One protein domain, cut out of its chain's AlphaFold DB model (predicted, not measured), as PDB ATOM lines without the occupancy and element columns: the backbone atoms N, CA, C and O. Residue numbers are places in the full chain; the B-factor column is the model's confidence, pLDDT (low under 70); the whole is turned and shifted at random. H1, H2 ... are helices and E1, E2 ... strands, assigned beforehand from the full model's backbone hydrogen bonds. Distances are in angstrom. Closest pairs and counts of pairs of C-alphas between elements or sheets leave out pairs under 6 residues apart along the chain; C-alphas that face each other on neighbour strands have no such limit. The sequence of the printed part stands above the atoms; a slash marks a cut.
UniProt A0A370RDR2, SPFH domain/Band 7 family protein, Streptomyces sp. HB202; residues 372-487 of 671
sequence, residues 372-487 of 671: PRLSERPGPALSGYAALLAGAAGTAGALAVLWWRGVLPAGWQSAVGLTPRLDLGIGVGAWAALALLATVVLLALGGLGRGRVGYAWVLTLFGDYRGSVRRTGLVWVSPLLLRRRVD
ATOM      1  N   PRO A 372     -11.575 -12.623 -40.139       76.56
ATOM      2  CA  PRO A 372     -12.722 -13.292 -39.523       76.56
ATOM      3  C   PRO A 372     -13.962 -12.385 -39.396       76.56
ATOM      4  O   PRO A 372     -15.080 -12.886 -39.238       76.56
ATOM      5  N   ARG A 373     -13.801 -11.057 -39.486       77.00
ATOM      6  CA  ARG A 373     -14.914 -10.091 -39.496       77.00
ATOM      7  C   ARG A 373     -15.745 -10.200 -40.771       77.00
ATOM      8  O   ARG A 373     -16.964 -10.040 -40.710       77.00
ATOM      9  N   LEU A 374     -15.107 -10.527 -41.896       78.94
ATOM     10  CA  LEU A 374     -15.761 -10.814 -43.168       78.94
ATOM     11  C   LEU A 374     -16.233 -12.273 -43.160       78.94
ATOM     12  O   LEU A 374     -15.566 -13.175 -43.663       78.94
ATOM     13  N   SER A 375     -17.379 -12.511 -42.528       80.75
ATOM     14  CA  SER A 375     -18.077 -13.798 -42.533       80.75
ATOM     15  C   SER A 375     -19.513 -13.611 -43.005       80.75
ATOM     16  O   SER A 375     -20.214 -12.711 -42.535       80.75
ATOM     17  N   GLU A 376     -19.963 -14.462 -43.926       85.19
ATOM     18  CA  GLU A 376     -21.342 -14.417 -44.401       85.19
ATOM     19  C   GLU A 376     -22.359 -14.705 -43.283       85.19
ATOM     20  O   GLU A 376     -22.327 -15.743 -42.622       85.19
ATOM     21  N   ARG A 377     -23.294 -13.767 -43.080       85.56
ATOM     22  CA  ARG A 377     -24.384 -13.853 -42.098       85.56
ATOM     23  C   ARG A 377     -25.732 -13.691 -42.803       85.56
ATOM     24  O   ARG A 377     -25.853 -12.799 -43.645       85.56
ATOM     25  N   PRO A 378     -26.766 -14.477 -42.453       83.62
ATOM     26  CA  PRO A 378     -28.092 -14.315 -43.039       83.62
ATOM     27  C   PRO A 378     -28.657 -12.930 -42.696       83.62
ATOM     28  O   PRO A 378     -28.799 -12.576 -41.527       83.62
ATOM     29  N   GLY A 379     -28.957 -12.138 -43.722       79.56
ATOM     30  CA  GLY A 379     -29.446 -10.771 -43.572       79.56
ATOM     31  C   GLY A 379     -30.933 -10.672 -43.218       79.56
ATOM     32  O   GLY A 379     -31.694 -11.621 -43.437       79.56
ATOM     33  N   PRO A 380     -31.371  -9.507 -42.706       79.56
ATOM     34  CA  PRO A 380     -32.765  -9.248 -42.359       79.56
ATOM     35  C   PRO A 380     -33.638  -9.215 -43.622       79.56
ATOM     36  O   PRO A 380     -33.736  -8.201 -44.315       79.56
ATOM     37  N   ALA A 381     -34.271 -10.350 -43.915       81.81
ATOM     38  CA  ALA A 381     -35.130 -10.560 -45.072       81.81
ATOM     39  C   ALA A 381     -36.465 -11.187 -44.649       81.81
ATOM     40  O   ALA A 381     -36.517 -12.339 -44.206       81.81
ATOM     41  N   LEU A 382     -37.552 -10.439 -44.829       83.25
ATOM     42  CA  LEU A 382     -38.917 -10.914 -44.603       83.25
ATOM     43  C   LEU A 382     -39.475 -11.560 -45.880       83.25
ATOM     44  O   LEU A 382     -38.956 -11.356 -46.983       83.25
ATOM     45  N   SER A 383     -40.537 -12.357 -45.747       87.12
ATOM     46  CA  SER A 383     -41.258 -12.854 -46.919       87.12
ATOM     47  C   SER A 383     -41.890 -11.672 -47.659       87.12
ATOM     48  O   SER A 383     -42.535 -10.814 -47.057       87.12
ATOM     49  N   GLY A 384     -41.723 -11.614 -48.981       86.31
ATOM     50  CA  GLY A 384     -42.314 -10.539 -49.777       86.31
ATOM     51  C   GLY A 384     -43.844 -10.534 -49.718       86.31
ATOM     52  O   GLY A 384     -44.459  -9.478 -49.804       86.31
ATOM     53  N   TYR A 385     -44.458 -11.696 -49.479       88.31
ATOM     54  CA  TYR A 385     -45.895 -11.820 -49.237       88.31
ATOM     55  C   TYR A 385     -46.356 -11.081 -47.974       88.31
ATOM     56  O   TYR A 385     -47.406 -10.451 -48.011       88.31
ATOM     57  N   ALA A 386     -45.576 -11.078 -46.884       90.44
ATOM     58  CA  ALA A 386     -45.925 -10.301 -45.691       90.44
ATOM     59  C   ALA A 386     -45.914  -8.790 -45.981       90.44
ATOM     60  O   ALA A 386     -46.795  -8.069 -45.521       90.44
ATOM     61  N   ALA A 387     -44.972  -8.322 -46.803       89.69
ATOM     62  CA  ALA A 387     -44.936  -6.931 -47.247       89.69
ATOM     63  C   ALA A 387     -46.078  -6.581 -48.219       89.69
ATOM     64  O   ALA A 387     -46.650  -5.499 -48.109       89.69
ATOM     65  N   LEU A 388     -46.470  -7.492 -49.118       91.69
ATOM     66  CA  LEU A 388     -47.665  -7.312 -49.953       91.69
ATOM     67  C   LEU A 388     -48.946  -7.234 -49.112       91.69
ATOM     68  O   LEU A 388     -49.764  -6.352 -49.350       91.69
ATOM     69  N   LEU A 389     -49.106  -8.106 -48.110       92.62
ATOM     70  CA  LEU A 389     -50.253  -8.074 -47.197       92.62
ATOM     71  C   LEU A 389     -50.270  -6.797 -46.347       92.62
ATOM     72  O   LEU A 389     -51.325  -6.192 -46.197       92.62
ATOM     73  N   ALA A 390     -49.115  -6.338 -45.852       91.31
ATOM     74  CA  ALA A 390     -49.005  -5.062 -45.142       91.31
ATOM     75  C   ALA A 390     -49.337  -3.862 -46.049       91.31
ATOM     76  O   ALA A 390     -50.044  -2.949 -45.627       91.31
ATOM     77  N   GLY A 391     -48.890  -3.886 -47.310       90.88
ATOM     78  CA  GLY A 391     -49.255  -2.890 -48.319       90.88
ATOM     79  C   GLY A 391     -50.758  -2.878 -48.607       90.88
ATOM     80  O   GLY A 391     -51.373  -1.818 -48.569       90.88
ATOM     81  N   ALA A 392     -51.367  -4.049 -48.819       92.69
ATOM     82  CA  ALA A 392     -52.804  -4.192 -49.063       92.69
ATOM     83  C   ALA A 392     -53.661  -3.786 -47.849       92.69
ATOM     84  O   ALA A 392     -54.688  -3.132 -48.006       92.69
ATOM     85  N   ALA A 393     -53.228  -4.118 -46.629       93.75
ATOM     86  CA  ALA A 393     -53.882  -3.666 -45.402       93.75
ATOM     87  C   ALA A 393     -53.759  -2.142 -45.221       93.75
ATOM     88  O   ALA A 393     -54.719  -1.491 -44.817       93.75
ATOM     89  N   GLY A 394     -52.606  -1.559 -45.566       91.12
ATOM     90  CA  GLY A 394     -52.386  -0.113 -45.532       91.12
ATOM     91  C   GLY A 394     -53.237   0.653 -46.551       91.12
ATOM     92  O   GLY A 394     -53.832   1.672 -46.200       91.12
ATOM     93  N   THR A 395     -53.367   0.154 -47.786       90.44
ATOM     94  CA  THR A 395     -54.247   0.769 -48.796       90.44
ATOM     95  C   THR A 395     -55.724   0.597 -48.447       90.44
ATOM     96  O   THR A 395     -56.476   1.566 -48.537       90.44
ATOM     97  N   ALA A 396     -56.142  -0.578 -47.964       91.12
ATOM     98  CA  ALA A 396     -57.499  -0.796 -47.461       91.12
ATOM     99  C   ALA A 396     -57.822   0.121 -46.266       91.12
ATOM    100  O   ALA A 396     -58.897   0.716 -46.219       91.12
ATOM    101  N   GLY A 397     -56.874   0.309 -45.342       89.75
ATOM    102  CA  GLY A 397     -56.991   1.257 -44.233       89.75
ATOM    103  C   GLY A 397     -57.129   2.708 -44.703       89.75
ATOM    104  O   GLY A 397     -57.985   3.434 -44.202       89.75
ATOM    105  N   ALA A 398     -56.353   3.127 -45.708       87.69
ATOM    106  CA  ALA A 398     -56.462   4.468 -46.284       87.69
ATOM    107  C   ALA A 398     -57.828   4.696 -46.956       87.69
ATOM    108  O   ALA A 398     -58.469   5.720 -46.718       87.69
ATOM    109  N   LEU A 399     -58.318   3.714 -47.724       86.38
ATOM    110  CA  LEU A 399     -59.658   3.741 -48.318       86.38
ATOM    111  C   LEU A 399     -60.762   3.768 -47.250       86.38
ATOM    112  O   LEU A 399     -61.729   4.515 -47.395       86.38
ATOM    113  N   ALA A 400     -60.604   3.029 -46.149       86.31
ATOM    114  CA  ALA A 400     -61.539   3.057 -45.027       86.31
ATOM    115  C   ALA A 400     -61.575   4.431 -44.332       86.31
ATOM    116  O   ALA A 400     -62.660   4.905 -44.005       86.31
ATOM    117  N   VAL A 401     -60.427   5.102 -44.161       84.88
ATOM    118  CA  VAL A 401     -60.348   6.479 -43.629       84.88
ATOM    119  C   VAL A 401     -61.014   7.481 -44.579       84.88
ATOM    120  O   VAL A 401     -61.802   8.314 -44.130       84.88
ATOM    121  N   LEU A 402     -60.761   7.379 -45.888       83.38
ATOM    122  CA  LEU A 402     -61.398   8.216 -46.915       83.38
ATOM    123  C   LEU A 402     -62.925   8.022 -46.951       83.38
ATOM    124  O   LEU A 402     -63.667   9.002 -47.029       83.38
ATOM    125  N   TRP A 403     -63.404   6.779 -46.824       79.44
ATOM    126  CA  TRP A 403     -64.835   6.464 -46.735       79.44
ATOM    127  C   TRP A 403     -65.458   6.981 -45.433       79.44
ATOM    128  O   TRP A 403     -66.524   7.592 -45.460       79.44
ATOM    129  N   TRP A 404     -64.773   6.819 -44.295       78.12
ATOM    130  CA  TRP A 404     -65.228   7.361 -43.012       78.12
ATOM    131  C   TRP A 404     -65.365   8.884 -43.013       78.12
ATOM    132  O   TRP A 404     -66.213   9.398 -42.286       78.12
ATOM    133  N   ARG A 405     -64.571   9.599 -43.821       80.50
ATOM    134  CA  ARG A 405     -64.630  11.063 -43.941       80.50
ATOM    135  C   ARG A 405     -65.640  11.578 -44.979       80.50
ATOM    136  O   ARG A 405     -65.825  12.787 -45.045       80.50
ATOM    137  N   GLY A 406     -66.276  10.691 -45.754       70.31
ATOM    138  CA  GLY A 406     -67.264  11.037 -46.788       70.31
ATOM    139  C   GLY A 406     -66.680  11.407 -48.161       70.31
ATOM    140  O   GLY A 406     -67.428  11.760 -49.062       70.31
ATOM    141  N   VAL A 407     -65.361  11.287 -48.349       68.25
ATOM    142  CA  VAL A 407     -64.619  11.885 -49.484       68.25
ATOM    143  C   VAL A 407     -64.569  10.985 -50.737       68.25
ATOM    144  O   VAL A 407     -64.100  11.403 -51.794       68.25
ATOM    145  N   LEU A 408     -65.060   9.740 -50.669       67.88
ATOM    146  CA  LEU A 408     -65.135   8.877 -51.860       67.88
ATOM    147  C   LEU A 408     -66.113   9.461 -52.900       67.88
ATOM    148  O   LEU A 408     -67.238   9.786 -52.524       67.88
ATOM    149  N   PRO A 409     -65.776   9.507 -54.203       68.12
ATOM    150  CA  PRO A 409     -66.711   9.944 -55.237       68.12
ATOM    151  C   PRO A 409     -68.009   9.127 -55.219       68.12
ATOM    152  O   PRO A 409     -67.967   7.895 -55.166       68.12
ATOM    153  N   ALA A 410     -69.164   9.794 -55.316       62.72
ATOM    154  CA  ALA A 410     -70.478   9.153 -55.195       62.72
ATOM    155  C   ALA A 410     -70.677   7.963 -56.158       62.72
ATOM    156  O   ALA A 410     -71.275   6.965 -55.771       62.72
ATOM    157  N   GLY A 411     -70.103   8.023 -57.368       63.53
ATOM    158  CA  GLY A 411     -70.146   6.927 -58.347       63.53
ATOM    159  C   GLY A 411     -69.397   5.650 -57.934       63.53
ATOM    160  O   GLY A 411     -69.745   4.568 -58.390       63.53
ATOM    161  N   TRP A 412     -68.397   5.743 -57.049       62.62
ATOM    162  CA  TRP A 412     -67.748   4.565 -56.455       62.62
ATOM    163  C   TRP A 412     -68.549   4.034 -55.261       62.62
ATOM    164  O   TRP A 412     -68.626   2.826 -55.061       62.62
ATOM    165  N   GLN A 413     -69.182   4.922 -54.485       64.38
ATOM    166  CA  GLN A 413     -70.035   4.524 -53.360       64.38
ATOM    167  C   GLN A 413     -71.274   3.751 -53.842       64.38
ATOM    168  O   GLN A 413     -71.588   2.696 -53.289       64.38
ATOM    169  N   SER A 414     -71.928   4.224 -54.910       60.31
ATOM    170  CA  SER A 414     -73.099   3.571 -55.508       60.31
ATOM    171  C   SER A 414     -72.765   2.243 -56.195       60.31
ATOM    172  O   SER A 414     -73.543   1.301 -56.081       60.31
ATOM    173  N   ALA A 415     -71.595   2.125 -56.835       65.38
ATOM    174  CA  ALA A 415     -71.140   0.873 -57.447       65.38
ATOM    175  C   ALA A 415     -70.801  -0.231 -56.420       65.38
ATOM    176  O   ALA A 415     -70.931  -1.412 -56.728       65.38
ATOM    177  N   VAL A 416     -70.377   0.143 -55.205       68.81
ATOM    178  CA  VAL A 416     -70.016  -0.796 -54.120       68.81
ATOM    179  C   VAL A 416     -71.164  -0.981 -53.105       68.81
ATOM    180  O   VAL A 416     -71.065  -1.800 -52.195       68.81
ATOM    181  N   GLY A 417     -72.280  -0.256 -53.256       66.31
ATOM    182  CA  GLY A 417     -73.454  -0.366 -52.377       66.31
ATOM    183  C   GLY A 417     -73.251   0.206 -50.966       66.31
ATOM    184  O   GLY A 417     -73.942  -0.191 -50.030       66.31
ATOM    185  N   LEU A 418     -72.292   1.119 -50.790       66.19
ATOM    186  CA  LEU A 418     -71.983   1.728 -49.494       66.19
ATOM    187  C   LEU A 418     -72.939   2.887 -49.193       66.19
ATOM    188  O   LEU A 418     -73.233   3.704 -50.065       66.19
ATOM    189  N   THR A 419     -73.384   3.002 -47.939       68.00
ATOM    190  CA  THR A 419     -74.232   4.123 -47.514       68.00
ATOM    191  C   THR A 419     -73.473   5.453 -47.614       68.00
ATOM    192  O   THR A 419     -72.365   5.557 -47.068       68.00
ATOM    193  N   PRO A 420     -74.047   6.485 -48.267       59.94
ATOM    194  CA  PRO A 420     -73.445   7.812 -48.301       59.94
ATOM    195  C   PRO A 420     -73.328   8.389 -46.892       59.94
ATOM    196  O   PRO A 420     -74.297   8.412 -46.131       59.94
ATOM    197  N   ARG A 421     -72.133   8.862 -46.541       60.34
ATOM    198  CA  ARG A 421     -71.866   9.586 -45.291       60.34
ATOM    199  C   ARG A 421     -71.714  11.068 -45.609       60.34
ATOM    200  O   ARG A 421     -71.175  11.398 -46.661       60.34
ATOM    201  N   LEU A 422     -72.178  11.942 -44.710       59.38
ATOM    202  CA  LEU A 422     -71.990  13.389 -44.854       59.38
ATOM    203  C   LEU A 422     -70.502  13.701 -45.058       59.38
ATOM    204  O   LEU A 422     -69.671  13.246 -44.267       59.38
ATOM    205  N   ASP A 423     -70.186  14.482 -46.094       63.47
ATOM    206  CA  ASP A 423     -68.840  15.020 -46.265       63.47
ATOM    207  C   ASP A 423     -68.549  15.954 -45.093       63.47
ATOM    208  O   ASP A 423     -69.255  16.931 -44.836       63.47
ATOM    209  N   LEU A 424     -67.531  15.576 -44.332       62.12
ATOM    210  CA  LEU A 424     -67.195  16.191 -43.062       62.12
ATOM    211  C   LEU A 424     -65.839  16.932 -43.157       62.12
ATOM    212  O   LEU A 424     -65.296  17.355 -42.129       62.12
ATOM    213  N   GLY A 425     -65.281  17.053 -44.375       65.38
ATOM    214  CA  GLY A 425     -64.013  17.707 -44.717       65.38
ATOM    215  C   GLY A 425     -62.759  16.950 -44.253       65.38
ATOM    216  O   GLY A 425     -62.777  16.232 -43.256       65.38
ATOM    217  N   ILE A 426     -61.611  17.111 -44.922       73.62
ATOM    218  CA  ILE A 426     -60.364  16.447 -44.487       73.62
ATOM    219  C   ILE A 426     -59.653  17.281 -43.409       73.62
ATOM    220  O   ILE A 426     -58.758  18.074 -43.689       73.62
ATOM    221  N   GLY A 427     -60.045  17.091 -42.146       80.75
ATOM    222  CA  GLY A 427     -59.339  17.692 -41.004       80.75
ATOM    223  C   GLY A 427     -57.895  17.181 -40.849       80.75
ATOM    224  O   GLY A 427     -57.577  16.066 -41.262       80.75
ATOM    225  N   VAL A 428     -57.033  17.966 -40.190       83.75
ATOM    226  CA  VAL A 428     -55.576  17.717 -40.061       83.75
ATOM    227  C   VAL A 428     -55.234  16.300 -39.571       83.75
ATOM    228  O   VAL A 428     -54.327  15.667 -40.106       83.75
ATOM    229  N   GLY A 429     -55.993  15.749 -38.617       85.75
ATOM    230  CA  GLY A 429     -55.792  14.374 -38.136       85.75
ATOM    231  C   GLY A 429     -56.029  13.289 -39.198       85.75
ATOM    232  O   GLY A 429     -55.347  12.268 -39.190       85.75
ATOM    233  N   ALA A 430     -56.938  13.516 -40.154       85.06
ATOM    234  CA  ALA A 430     -57.166  12.594 -41.269       85.06
ATOM    235  C   ALA A 430     -56.026  12.667 -42.299       85.06
ATOM    236  O   ALA A 430     -55.574  11.626 -42.771       85.06
ATOM    237  N   TRP A 431     -55.495  13.866 -42.574       87.12
ATOM    238  CA  TRP A 431     -54.272  14.027 -43.371       87.12
ATOM    239  C   TRP A 431     -53.068  13.328 -42.728       87.12
ATOM    240  O   TRP A 431     -52.352  12.606 -43.416       87.12
ATOM    241  N   ALA A 432     -52.880  13.469 -41.411       90.62
ATOM    242  CA  ALA A 432     -51.811  12.786 -40.683       90.62
ATOM    243  C   ALA A 432     -51.951  11.251 -40.740       90.62
ATOM    244  O   ALA A 432     -50.970  10.551 -40.995       90.62
ATOM    245  N   ALA A 433     -53.169  10.722 -40.575       88.69
ATOM    246  CA  ALA A 433     -53.441   9.288 -40.694       88.69
ATOM    247  C   ALA A 433     -53.182   8.758 -42.116       88.69
ATOM    248  O   ALA A 433     -52.546   7.717 -42.277       88.69
ATOM    249  N   LEU A 434     -53.617   9.487 -43.152       89.81
ATOM    250  CA  LEU A 434     -53.356   9.132 -44.550       89.81
ATOM    251  C   LEU A 434     -51.862   9.207 -44.895       89.81
ATOM    252  O   LEU A 434     -51.362   8.306 -45.560       89.81
ATOM    253  N   ALA A 435     -51.130  10.210 -44.404       92.31
ATOM    254  CA  ALA A 435     -49.682  10.323 -44.589       92.31
ATOM    255  C   ALA A 435     -48.917   9.177 -43.904       92.31
ATOM    256  O   ALA A 435     -47.975   8.627 -44.481       92.31
ATOM    257  N   LEU A 436     -49.340   8.764 -42.706       92.81
ATOM    258  CA  LEU A 436     -48.775   7.608 -42.008       92.81
ATOM    259  C   LEU A 436     -49.038   6.305 -42.780       92.81
ATOM    260  O   LEU A 436     -48.103   5.550 -43.043       92.81
ATOM    261  N   LEU A 437     -50.286   6.065 -43.198       91.75
ATOM    262  CA  LEU A 437     -50.665   4.890 -43.991       91.75
ATOM    263  C   LEU A 437     -49.934   4.851 -45.339       91.75
ATOM    264  O   LEU A 437     -49.368   3.817 -45.691       91.75
ATOM    265  N   ALA A 438     -49.860   5.975 -46.055       92.31
ATOM    266  CA  ALA A 438     -49.111   6.091 -47.304       92.31
ATOM    267  C   ALA A 438     -47.618   5.792 -47.104       92.31
ATOM    268  O   ALA A 438     -47.018   5.101 -47.923       92.31
ATOM    269  N   THR A 439     -47.028   6.241 -45.990       93.12
ATOM    270  CA  THR A 439     -45.627   5.964 -45.639       93.12
ATOM    271  C   THR A 439     -45.402   4.476 -45.345       93.12
ATOM    272  O   THR A 439     -44.433   3.894 -45.833       93.12
ATOM    273  N   VAL A 440     -46.310   3.824 -44.607       91.12
ATOM    274  CA  VAL A 440     -46.266   2.369 -44.360       91.12
ATOM    275  C   VAL A 440     -46.378   1.587 -45.672       91.12
ATOM    276  O   VAL A 440     -45.571   0.689 -45.913       91.12
ATOM    277  N   VAL A 441     -47.311   1.960 -46.553       92.12
ATOM    278  CA  VAL A 441     -47.478   1.347 -47.883       92.12
ATOM    279  C   VAL A 441     -46.231   1.553 -48.749       92.12
ATOM    280  O   VAL A 441     -45.755   0.600 -49.366       92.12
ATOM    281  N   LEU A 442     -45.653   2.757 -48.758       92.62
ATOM    282  CA  LEU A 442     -44.447   3.081 -49.522       92.62
ATOM    283  C   LEU A 442     -43.224   2.287 -49.037       92.62
ATOM    284  O   LEU A 442     -42.460   1.788 -49.860       92.62
ATOM    285  N   LEU A 443     -43.048   2.111 -47.725       90.44
ATOM    286  CA  LEU A 443     -41.967   1.289 -47.164       90.44
ATOM    287  C   LEU A 443     -42.189  -0.212 -47.420       90.44
ATOM    288  O   LEU A 443     -41.239  -0.935 -47.745       90.44
ATOM    289  N   ALA A 444     -43.434  -0.686 -47.326       89.38
ATOM    290  CA  ALA A 444     -43.799  -2.069 -47.619       89.38
ATOM    291  C   ALA A 444     -43.561  -2.422 -49.100       89.38
ATOM    292  O   ALA A 444     -42.922  -3.430 -49.399       89.38
ATOM    293  N   LEU A 445     -43.992  -1.571 -50.034       88.25
ATOM    294  CA  LEU A 445     -43.813  -1.799 -51.471       88.25
ATOM    295  C   LEU A 445     -42.388  -1.477 -51.948       88.25
ATOM    296  O   LEU A 445     -41.798  -2.267 -52.680       88.25
ATOM    297  N   GLY A 446     -41.790  -0.371 -51.498       87.75
ATOM    298  CA  GLY A 446     -40.442   0.052 -51.899       87.75
ATOM    299  C   GLY A 446     -39.331  -0.888 -51.422       87.75
ATOM    300  O   GLY A 446     -38.286  -1.004 -52.061       87.75
ATOM    301  N   GLY A 447     -39.553  -1.614 -50.323       86.81
ATOM    302  CA  GLY A 447     -38.628  -2.652 -49.872       86.81
ATOM    303  C   GLY A 447     -38.689  -3.961 -50.674       86.81
ATOM    304  O   GLY A 447     -37.773  -4.784 -50.574       86.81
ATOM    305  N   LEU A 448     -39.726  -4.163 -51.492       89.38
ATOM    306  CA  LEU A 448     -39.981  -5.419 -52.193       89.38
ATOM    307  C   LEU A 448     -38.922  -5.707 -53.274       89.38
ATOM    308  O   LEU A 448     -38.411  -4.816 -53.952       89.38
ATOM    309  N   GLY A 449     -38.563  -6.980 -53.436       85.75
ATOM    310  CA  GLY A 449     -37.557  -7.423 -54.393       85.75
ATOM    311  C   GLY A 449     -37.795  -8.854 -54.869       85.75
ATOM    312  O   GLY A 449     -38.370  -9.687 -54.169       85.75
ATOM    313  N   ARG A 450     -37.329  -9.153 -56.086       87.44
ATOM    314  CA  ARG A 450     -37.361 -10.505 -56.658       87.44
ATOM    315  C   ARG A 450     -35.980 -11.153 -56.547       87.44
ATOM    316  O   ARG A 450     -35.065 -10.797 -57.291       87.44
ATOM    317  N   GLY A 451     -35.850 -12.122 -55.646       83.00
ATOM    318  CA  GLY A 451     -34.696 -13.010 -55.556       83.00
ATOM    319  C   GLY A 451     -34.663 -13.967 -56.748       83.00
ATOM    320  O   GLY A 451     -35.585 -14.763 -56.943       83.00
ATOM    321  N   ARG A 452     -33.607 -13.882 -57.565       85.56
ATOM    322  CA  ARG A 452     -33.345 -14.805 -58.683       85.56
ATOM    323  C   ARG A 452     -32.407 -15.925 -58.227       85.56
ATOM    324  O   ARG A 452     -31.472 -15.676 -57.474       85.56
ATOM    325  N   VAL A 453     -32.621 -17.139 -58.735       85.06
ATOM    326  CA  VAL A 453     -31.747 -18.296 -58.474       85.06
ATOM    327  C   VAL A 453     -30.314 -17.993 -58.930       85.06
ATOM    328  O   VAL A 453     -30.107 -17.440 -60.015       85.06
ATOM    329  N   GLY A 454     -29.332 -18.355 -58.103       83.69
ATOM    330  CA  GLY A 454     -27.907 -18.143 -58.371       83.69
ATOM    331  C   GLY A 454     -27.390 -16.727 -58.095       83.69
ATOM    332  O   GLY A 454     -26.200 -16.503 -58.252       83.69
ATOM    333  N   TYR A 455     -28.234 -15.789 -57.654       88.38
ATOM    334  CA  TYR A 455     -27.797 -14.457 -57.230       88.38
ATOM    335  C   TYR A 455     -27.938 -14.293 -55.717       88.38
ATOM    336  O   TYR A 455     -28.943 -14.700 -55.134       88.38
ATOM    337  N   ALA A 456     -26.966 -13.631 -55.099       89.44
ATOM    338  CA  ALA A 456     -27.035 -13.172 -53.718       89.44
ATOM    339  C   ALA A 456     -27.082 -11.646 -53.670       89.44
ATOM    340  O   ALA A 456     -26.555 -10.955 -54.545       89.44
ATOM    341  N   TRP A 457     -27.746 -11.108 -52.653       89.88
ATOM    342  CA  TRP A 457     -27.751  -9.675 -52.374       89.88
ATOM    343  C   TRP A 457     -26.951  -9.438 -51.098       89.88
ATOM    344  O   TRP A 457     -27.329  -9.934 -50.037       89.88
ATOM    345  N   VAL A 458     -25.857  -8.689 -51.202       90.19
ATOM    346  CA  VAL A 458     -25.090  -8.199 -50.054       90.19
ATOM    347  C   VAL A 458     -25.735  -6.896 -49.602       90.19
ATOM    348  O   VAL A 458     -25.917  -5.979 -50.409       90.19
ATOM    349  N   LEU A 459     -26.128  -6.842 -48.330       90.31
ATOM    350  CA  LEU A 459     -26.817  -5.704 -47.740       90.31
ATOM    351  C   LEU A 459     -25.846  -4.889 -46.889       90.31
ATOM    352  O   LEU A 459     -25.273  -5.404 -45.923       90.31
ATOM    353  N   THR A 460     -25.704  -3.611 -47.222       89.38
ATOM    354  CA  THR A 460     -24.909  -2.654 -46.447       89.38
ATOM    355  C   THR A 460     -25.740  -1.439 -46.044       89.38
ATOM    356  O   THR A 460     -26.729  -1.093 -46.690       89.38
ATOM    357  N   LEU A 461     -25.358  -0.785 -44.948       88.88
ATOM    358  CA  LEU A 461     -25.942   0.482 -44.509       88.88
ATOM    359  C   LEU A 461     -24.818   1.389 -44.001       88.88
ATOM    360  O   LEU A 461     -24.147   1.029 -43.044       88.88
ATOM    361  N   PHE A 462     -24.600   2.538 -44.647       82.75
ATOM    362  CA  PHE A 462     -23.524   3.490 -44.307       82.75
ATOM    363  C   PHE A 462     -22.117   2.859 -44.165       82.75
ATOM    364  O   PHE A 462     -21.303   3.317 -43.374       82.75
ATOM    365  N   GLY A 463     -21.831   1.806 -44.938       79.88
ATOM    366  CA  GLY A 463     -20.569   1.054 -44.884       79.88
ATOM    367  C   GLY A 463     -20.618  -0.212 -44.018       79.88
ATOM    368  O   GLY A 463     -19.893  -1.159 -44.310       79.88
ATOM    369  N   ASP A 464     -21.527  -0.302 -43.041       85.00
ATOM    370  CA  ASP A 464     -21.704  -1.515 -42.237       85.00
ATOM    371  C   ASP A 464     -22.311  -2.651 -43.062       85.00
ATOM    372  O   ASP A 464     -23.362  -2.492 -43.692       85.00
ATOM    373  N   TYR A 465     -21.732  -3.846 -42.960       87.50
ATOM    374  CA  TYR A 465     -22.361  -5.077 -43.431       87.50
ATOM    375  C   TYR A 465     -23.520  -5.492 -42.510       87.50
ATOM    376  O   TYR A 465     -23.344  -5.685 -41.307       87.50
ATOM    377  N   ARG A 466     -24.720  -5.658 -43.083       85.56
ATOM    378  CA  ARG A 466     -25.952  -6.046 -42.361       85.56
ATOM    379  C   ARG A 466     -26.428  -7.469 -42.671       85.56
ATOM    380  O   ARG A 466     -27.395  -7.919 -42.063       85.56
ATOM    381  N   GLY A 467     -25.765  -8.174 -43.588       87.94
ATOM    382  CA  GLY A 467     -26.061  -9.564 -43.946       87.94
ATOM    383  C   GLY A 467     -26.168  -9.807 -45.454       87.94
ATOM    384  O   GLY A 467     -26.217  -8.870 -46.251       87.94
ATOM    385  N   SER A 468     -26.204 -11.074 -45.862       89.19
ATOM    386  CA  SER A 468     -26.470 -11.501 -47.239       89.19
ATOM    387  C   SER A 468     -27.847 -12.159 -47.353       89.19
ATOM    388  O   SER A 468     -28.370 -12.751 -46.405       89.19
ATOM    389  N   VAL A 469     -28.456 -12.082 -48.534       87.44
ATOM    390  CA  VAL A 469     -29.736 -12.731 -48.820       87.44
ATOM    391  C   VAL A 469     -29.606 -13.585 -50.073       87.44
ATOM    392  O   VAL A 469     -29.434 -13.068 -51.175       87.44
ATOM    393  N   ARG A 470     -29.722 -14.906 -49.889       85.94
ATOM    394  CA  ARG A 470     -29.758 -15.928 -50.955       85.94
ATOM    395  C   ARG A 470     -31.166 -16.471 -51.236       85.94
ATOM    396  O   ARG A 470     -31.325 -17.389 -52.034       85.94
ATOM    397  N   ARG A 471     -32.191 -15.949 -50.549       80.00
ATOM    398  CA  ARG A 471     -33.582 -16.407 -50.701       80.00
ATOM    399  C   ARG A 471     -34.097 -16.103 -52.108       80.00
ATOM    400  O   ARG A 471     -33.978 -14.981 -52.598       80.00
ATOM    401  N   THR A 472     -34.689 -17.109 -52.733       84.56
ATOM    402  CA  THR A 472     -35.353 -17.019 -54.035       84.56
ATOM    403  C   THR A 472     -36.811 -16.581 -53.872       84.56
ATOM    404  O   THR A 472     -37.377 -16.642 -52.780       84.56
ATOM    405  N   GLY A 473     -37.432 -16.121 -54.960       85.31
ATOM    406  CA  GLY A 473     -38.836 -15.701 -54.954       85.31
ATOM    407  C   GLY A 473     -39.026 -14.250 -54.510       85.31
ATOM    408  O   GLY A 473     -38.167 -13.399 -54.748       85.31
ATOM    409  N   LEU A 474     -40.183 -13.940 -53.927       87.75
ATOM    410  CA  LEU A 474     -40.512 -12.585 -53.489       87.75
ATOM    411  C   LEU A 474     -39.984 -12.348 -52.068       87.75
ATOM    412  O   LEU A 474     -40.402 -13.012 -51.118       87.75
ATOM    413  N   VAL A 475     -39.077 -11.388 -51.923       91.12
ATOM    414  CA  VAL A 475     -38.386 -11.075 -50.667       91.12
ATOM    415  C   VAL A 475     -38.576  -9.598 -50.356       91.12
ATOM    416  O   VAL A 475     -38.483  -8.761 -51.251       91.12
ATOM    417  N   TRP A 476     -38.815  -9.265 -49.090       91.62
ATOM    418  CA  TRP A 476     -38.762  -7.883 -48.629       91.62
ATOM    419  C   TRP A 476     -37.481  -7.639 -47.839       91.62
ATOM    420  O   TRP A 476     -37.146  -8.377 -46.910       91.62
ATOM    421  N   VAL A 477     -36.776  -6.583 -48.221       91.12
ATOM    422  CA  VAL A 477     -35.617  -6.024 -47.521       91.12
ATOM    423  C   VAL A 477     -35.962  -4.563 -47.247       91.12
ATOM    424  O   VAL A 477     -36.634  -3.946 -48.068       91.12
ATOM    425  N   SER A 478     -35.518  -3.958 -46.144       89.94
ATOM    426  CA  SER A 478     -35.789  -2.523 -45.949       89.94
ATOM    427  C   SER A 478     -35.189  -1.693 -47.109       89.94
ATOM    428  O   SER A 478     -34.086  -2.003 -47.579       89.94
ATOM    429  N   PRO A 479     -35.908  -0.682 -47.639       84.94
ATOM    430  CA  PRO A 479     -35.434   0.132 -48.762       84.94
ATOM    431  C   PRO A 479     -34.238   1.025 -48.398       84.94
ATOM    432  O   PRO A 479     -33.548   1.501 -49.292       84.94
ATOM    433  N   LEU A 480     -33.966   1.218 -47.102       86.69
ATOM    434  CA  LEU A 480     -32.837   2.015 -46.614       86.69
ATOM    435  C   LEU A 480     -31.482   1.296 -46.741       86.69
ATOM    436  O   LEU A 480     -30.447   1.948 -46.664       86.69
ATOM    437  N   LEU A 481     -31.463  -0.032 -46.914       86.06
ATOM    438  CA  LEU A 481     -30.216  -0.778 -47.102       86.06
ATOM    439  C   LEU A 481     -29.791  -0.749 -48.572       86.06
ATOM    440  O   LEU A 481     -30.578  -1.083 -49.463       86.06
ATOM    441  N   LEU A 482     -28.516  -0.443 -48.808       86.56
ATOM    442  CA  LEU A 482     -27.889  -0.582 -50.113       86.56
ATOM    443  C   LEU A 482     -27.790  -2.073 -50.461       86.56
ATOM    444  O   LEU A 482     -27.398  -2.905 -49.641       86.56
ATOM    445  N   ARG A 483     -28.174  -2.407 -51.695       88.12
ATOM    446  CA  ARG A 483     -28.294  -3.782 -52.201       88.12
ATOM    447  C   ARG A 483     -27.283  -3.992 -53.326       88.12
ATOM    448  O   ARG A 483     -27.582  -3.671 -54.476       88.12
ATOM    449  N   ARG A 484     -26.105  -4.554 -53.035       88.56
ATOM    450  CA  ARG A 484     -25.146  -4.955 -54.084       88.56
ATOM    451  C   ARG A 484     -25.472  -6.384 -54.521       88.56
ATOM    452  O   ARG A 484     -25.504  -7.298 -53.698       88.56
ATOM    453  N   ARG A 485     -25.777  -6.575 -55.808       88.81
ATOM    454  CA  ARG A 485     -26.026  -7.907 -56.379       88.81
ATOM    455  C   ARG A 485     -24.703  -8.591 -56.697       88.81
ATOM    456  O   ARG A 485     -23.807  -7.963 -57.251       88.81
ATOM    457  N   VAL A 486     -24.633  -9.875 -56.378       90.12
ATOM    458  CA  VAL A 486     -23.482 -10.748 -56.605       90.12
ATOM    459  C   VAL A 486     -23.980 -11.991 -57.322       90.12
ATOM    460  O   VAL A 486     -25.028 -12.537 -56.964       90.12
ATOM    461  N   ASP A 487     -23.250 -12.426 -58.338       91.12
ATOM    462  CA  ASP A 487     -23.501 -13.704 -58.987       91.12
ATOM    463  C   ASP A 487     -22.737 -14.812 -58.250       91.12
ATOM    464  O   ASP A 487     -21.555 -14.680 -57.954       91.12
TER     465      ASP A 487
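This is residues 372 to 487 of the 671 residues of the protein "SPFH domain/Band 7 family protein" of Streptomyces sp. HB202 (UniProt A0A370RDR2). A small three-stranded antiparallel sheet, in the order E3, E2, E5, makes one end of a long rod, and two long helices, H1 and H3, side by side and running opposite ways, reach from the short strand pair E1 and E4 toward the other end. The pair E1 and E4 lies between the sheet and the helices, and the short helix H2 sits in the loop beyond the helices' far ends. The printed part has 116 residues, with three named helices and then five named strands, in the order H1, H2, H3, E1, E2, E3, E4, E5; the class is mixed, helices and strands. The whole is only just loose, close to extended, with a radius of gyration of the C-alphas of 19.8 A and spans of 65 by 28 by 15 A.

In the larger sheet, E2, residues 455 to 461, is the inner strand, and E3, residues 464 to 469, and E5, residues 482 to 487, are the edge strands. E2 and E3 form a hairpin, antiparallel at 156 degrees, with N 459 and O 467 within hydrogen-bond range at 2.9 A. E2 and E5 are antiparallel at 155 degrees, with N 458 and O 484 at 2.9 A. E1, residues 448 to 451, and E4, residues 473 to 476, are antiparallel at 144 degrees, with N 449 and O 475 at 2.8 A. E1 and E2 meet only through their link. Residues 382 to 383 pair with residues 475 to 476 of E4, antiparallel. The closest C-alphas of E4 and H1, residues 384 to 404, are those of Val 475 and Gly 384, at 4.1 A. H1 and H3, residues 428 to 446, touch at a shallow tilt of 20 degrees, opposite ways; their closest C-alphas, of Gly 391 and Val 441, are 4.6 A apart. H2, residues 410 to 416, is apart from both H1 and H3. In H1, H2 and H3 every O i to N i+4 pair is within hydrogen-bond range.

E2 spans 19.7 A from first to last C-alpha, E5 16.4 A and E3 15.3 A. H1 spans 29.9 A, from C-alpha 384 at (-42.314, -10.539, -49.777), and H3 spans 26.1 A, ending at C-alpha 446 at (-40.442, 0.052, -51.899). E5 ends at C-alpha 487 at (-23.501, -13.704, -58.987). H2, E1 and E4 are shorter.

The C-alphas of Pro 372 and Leu 422, the two farthest apart, are 65.2 A from each other. The printed part has no cut. The link from H2 to H3, 11 residues, is long; the other links between named elements are tight. Residues 372 to 383 hold no named element. The mean pLDDT of the printed part is 83.1, and residues 407 to 425 are under 70.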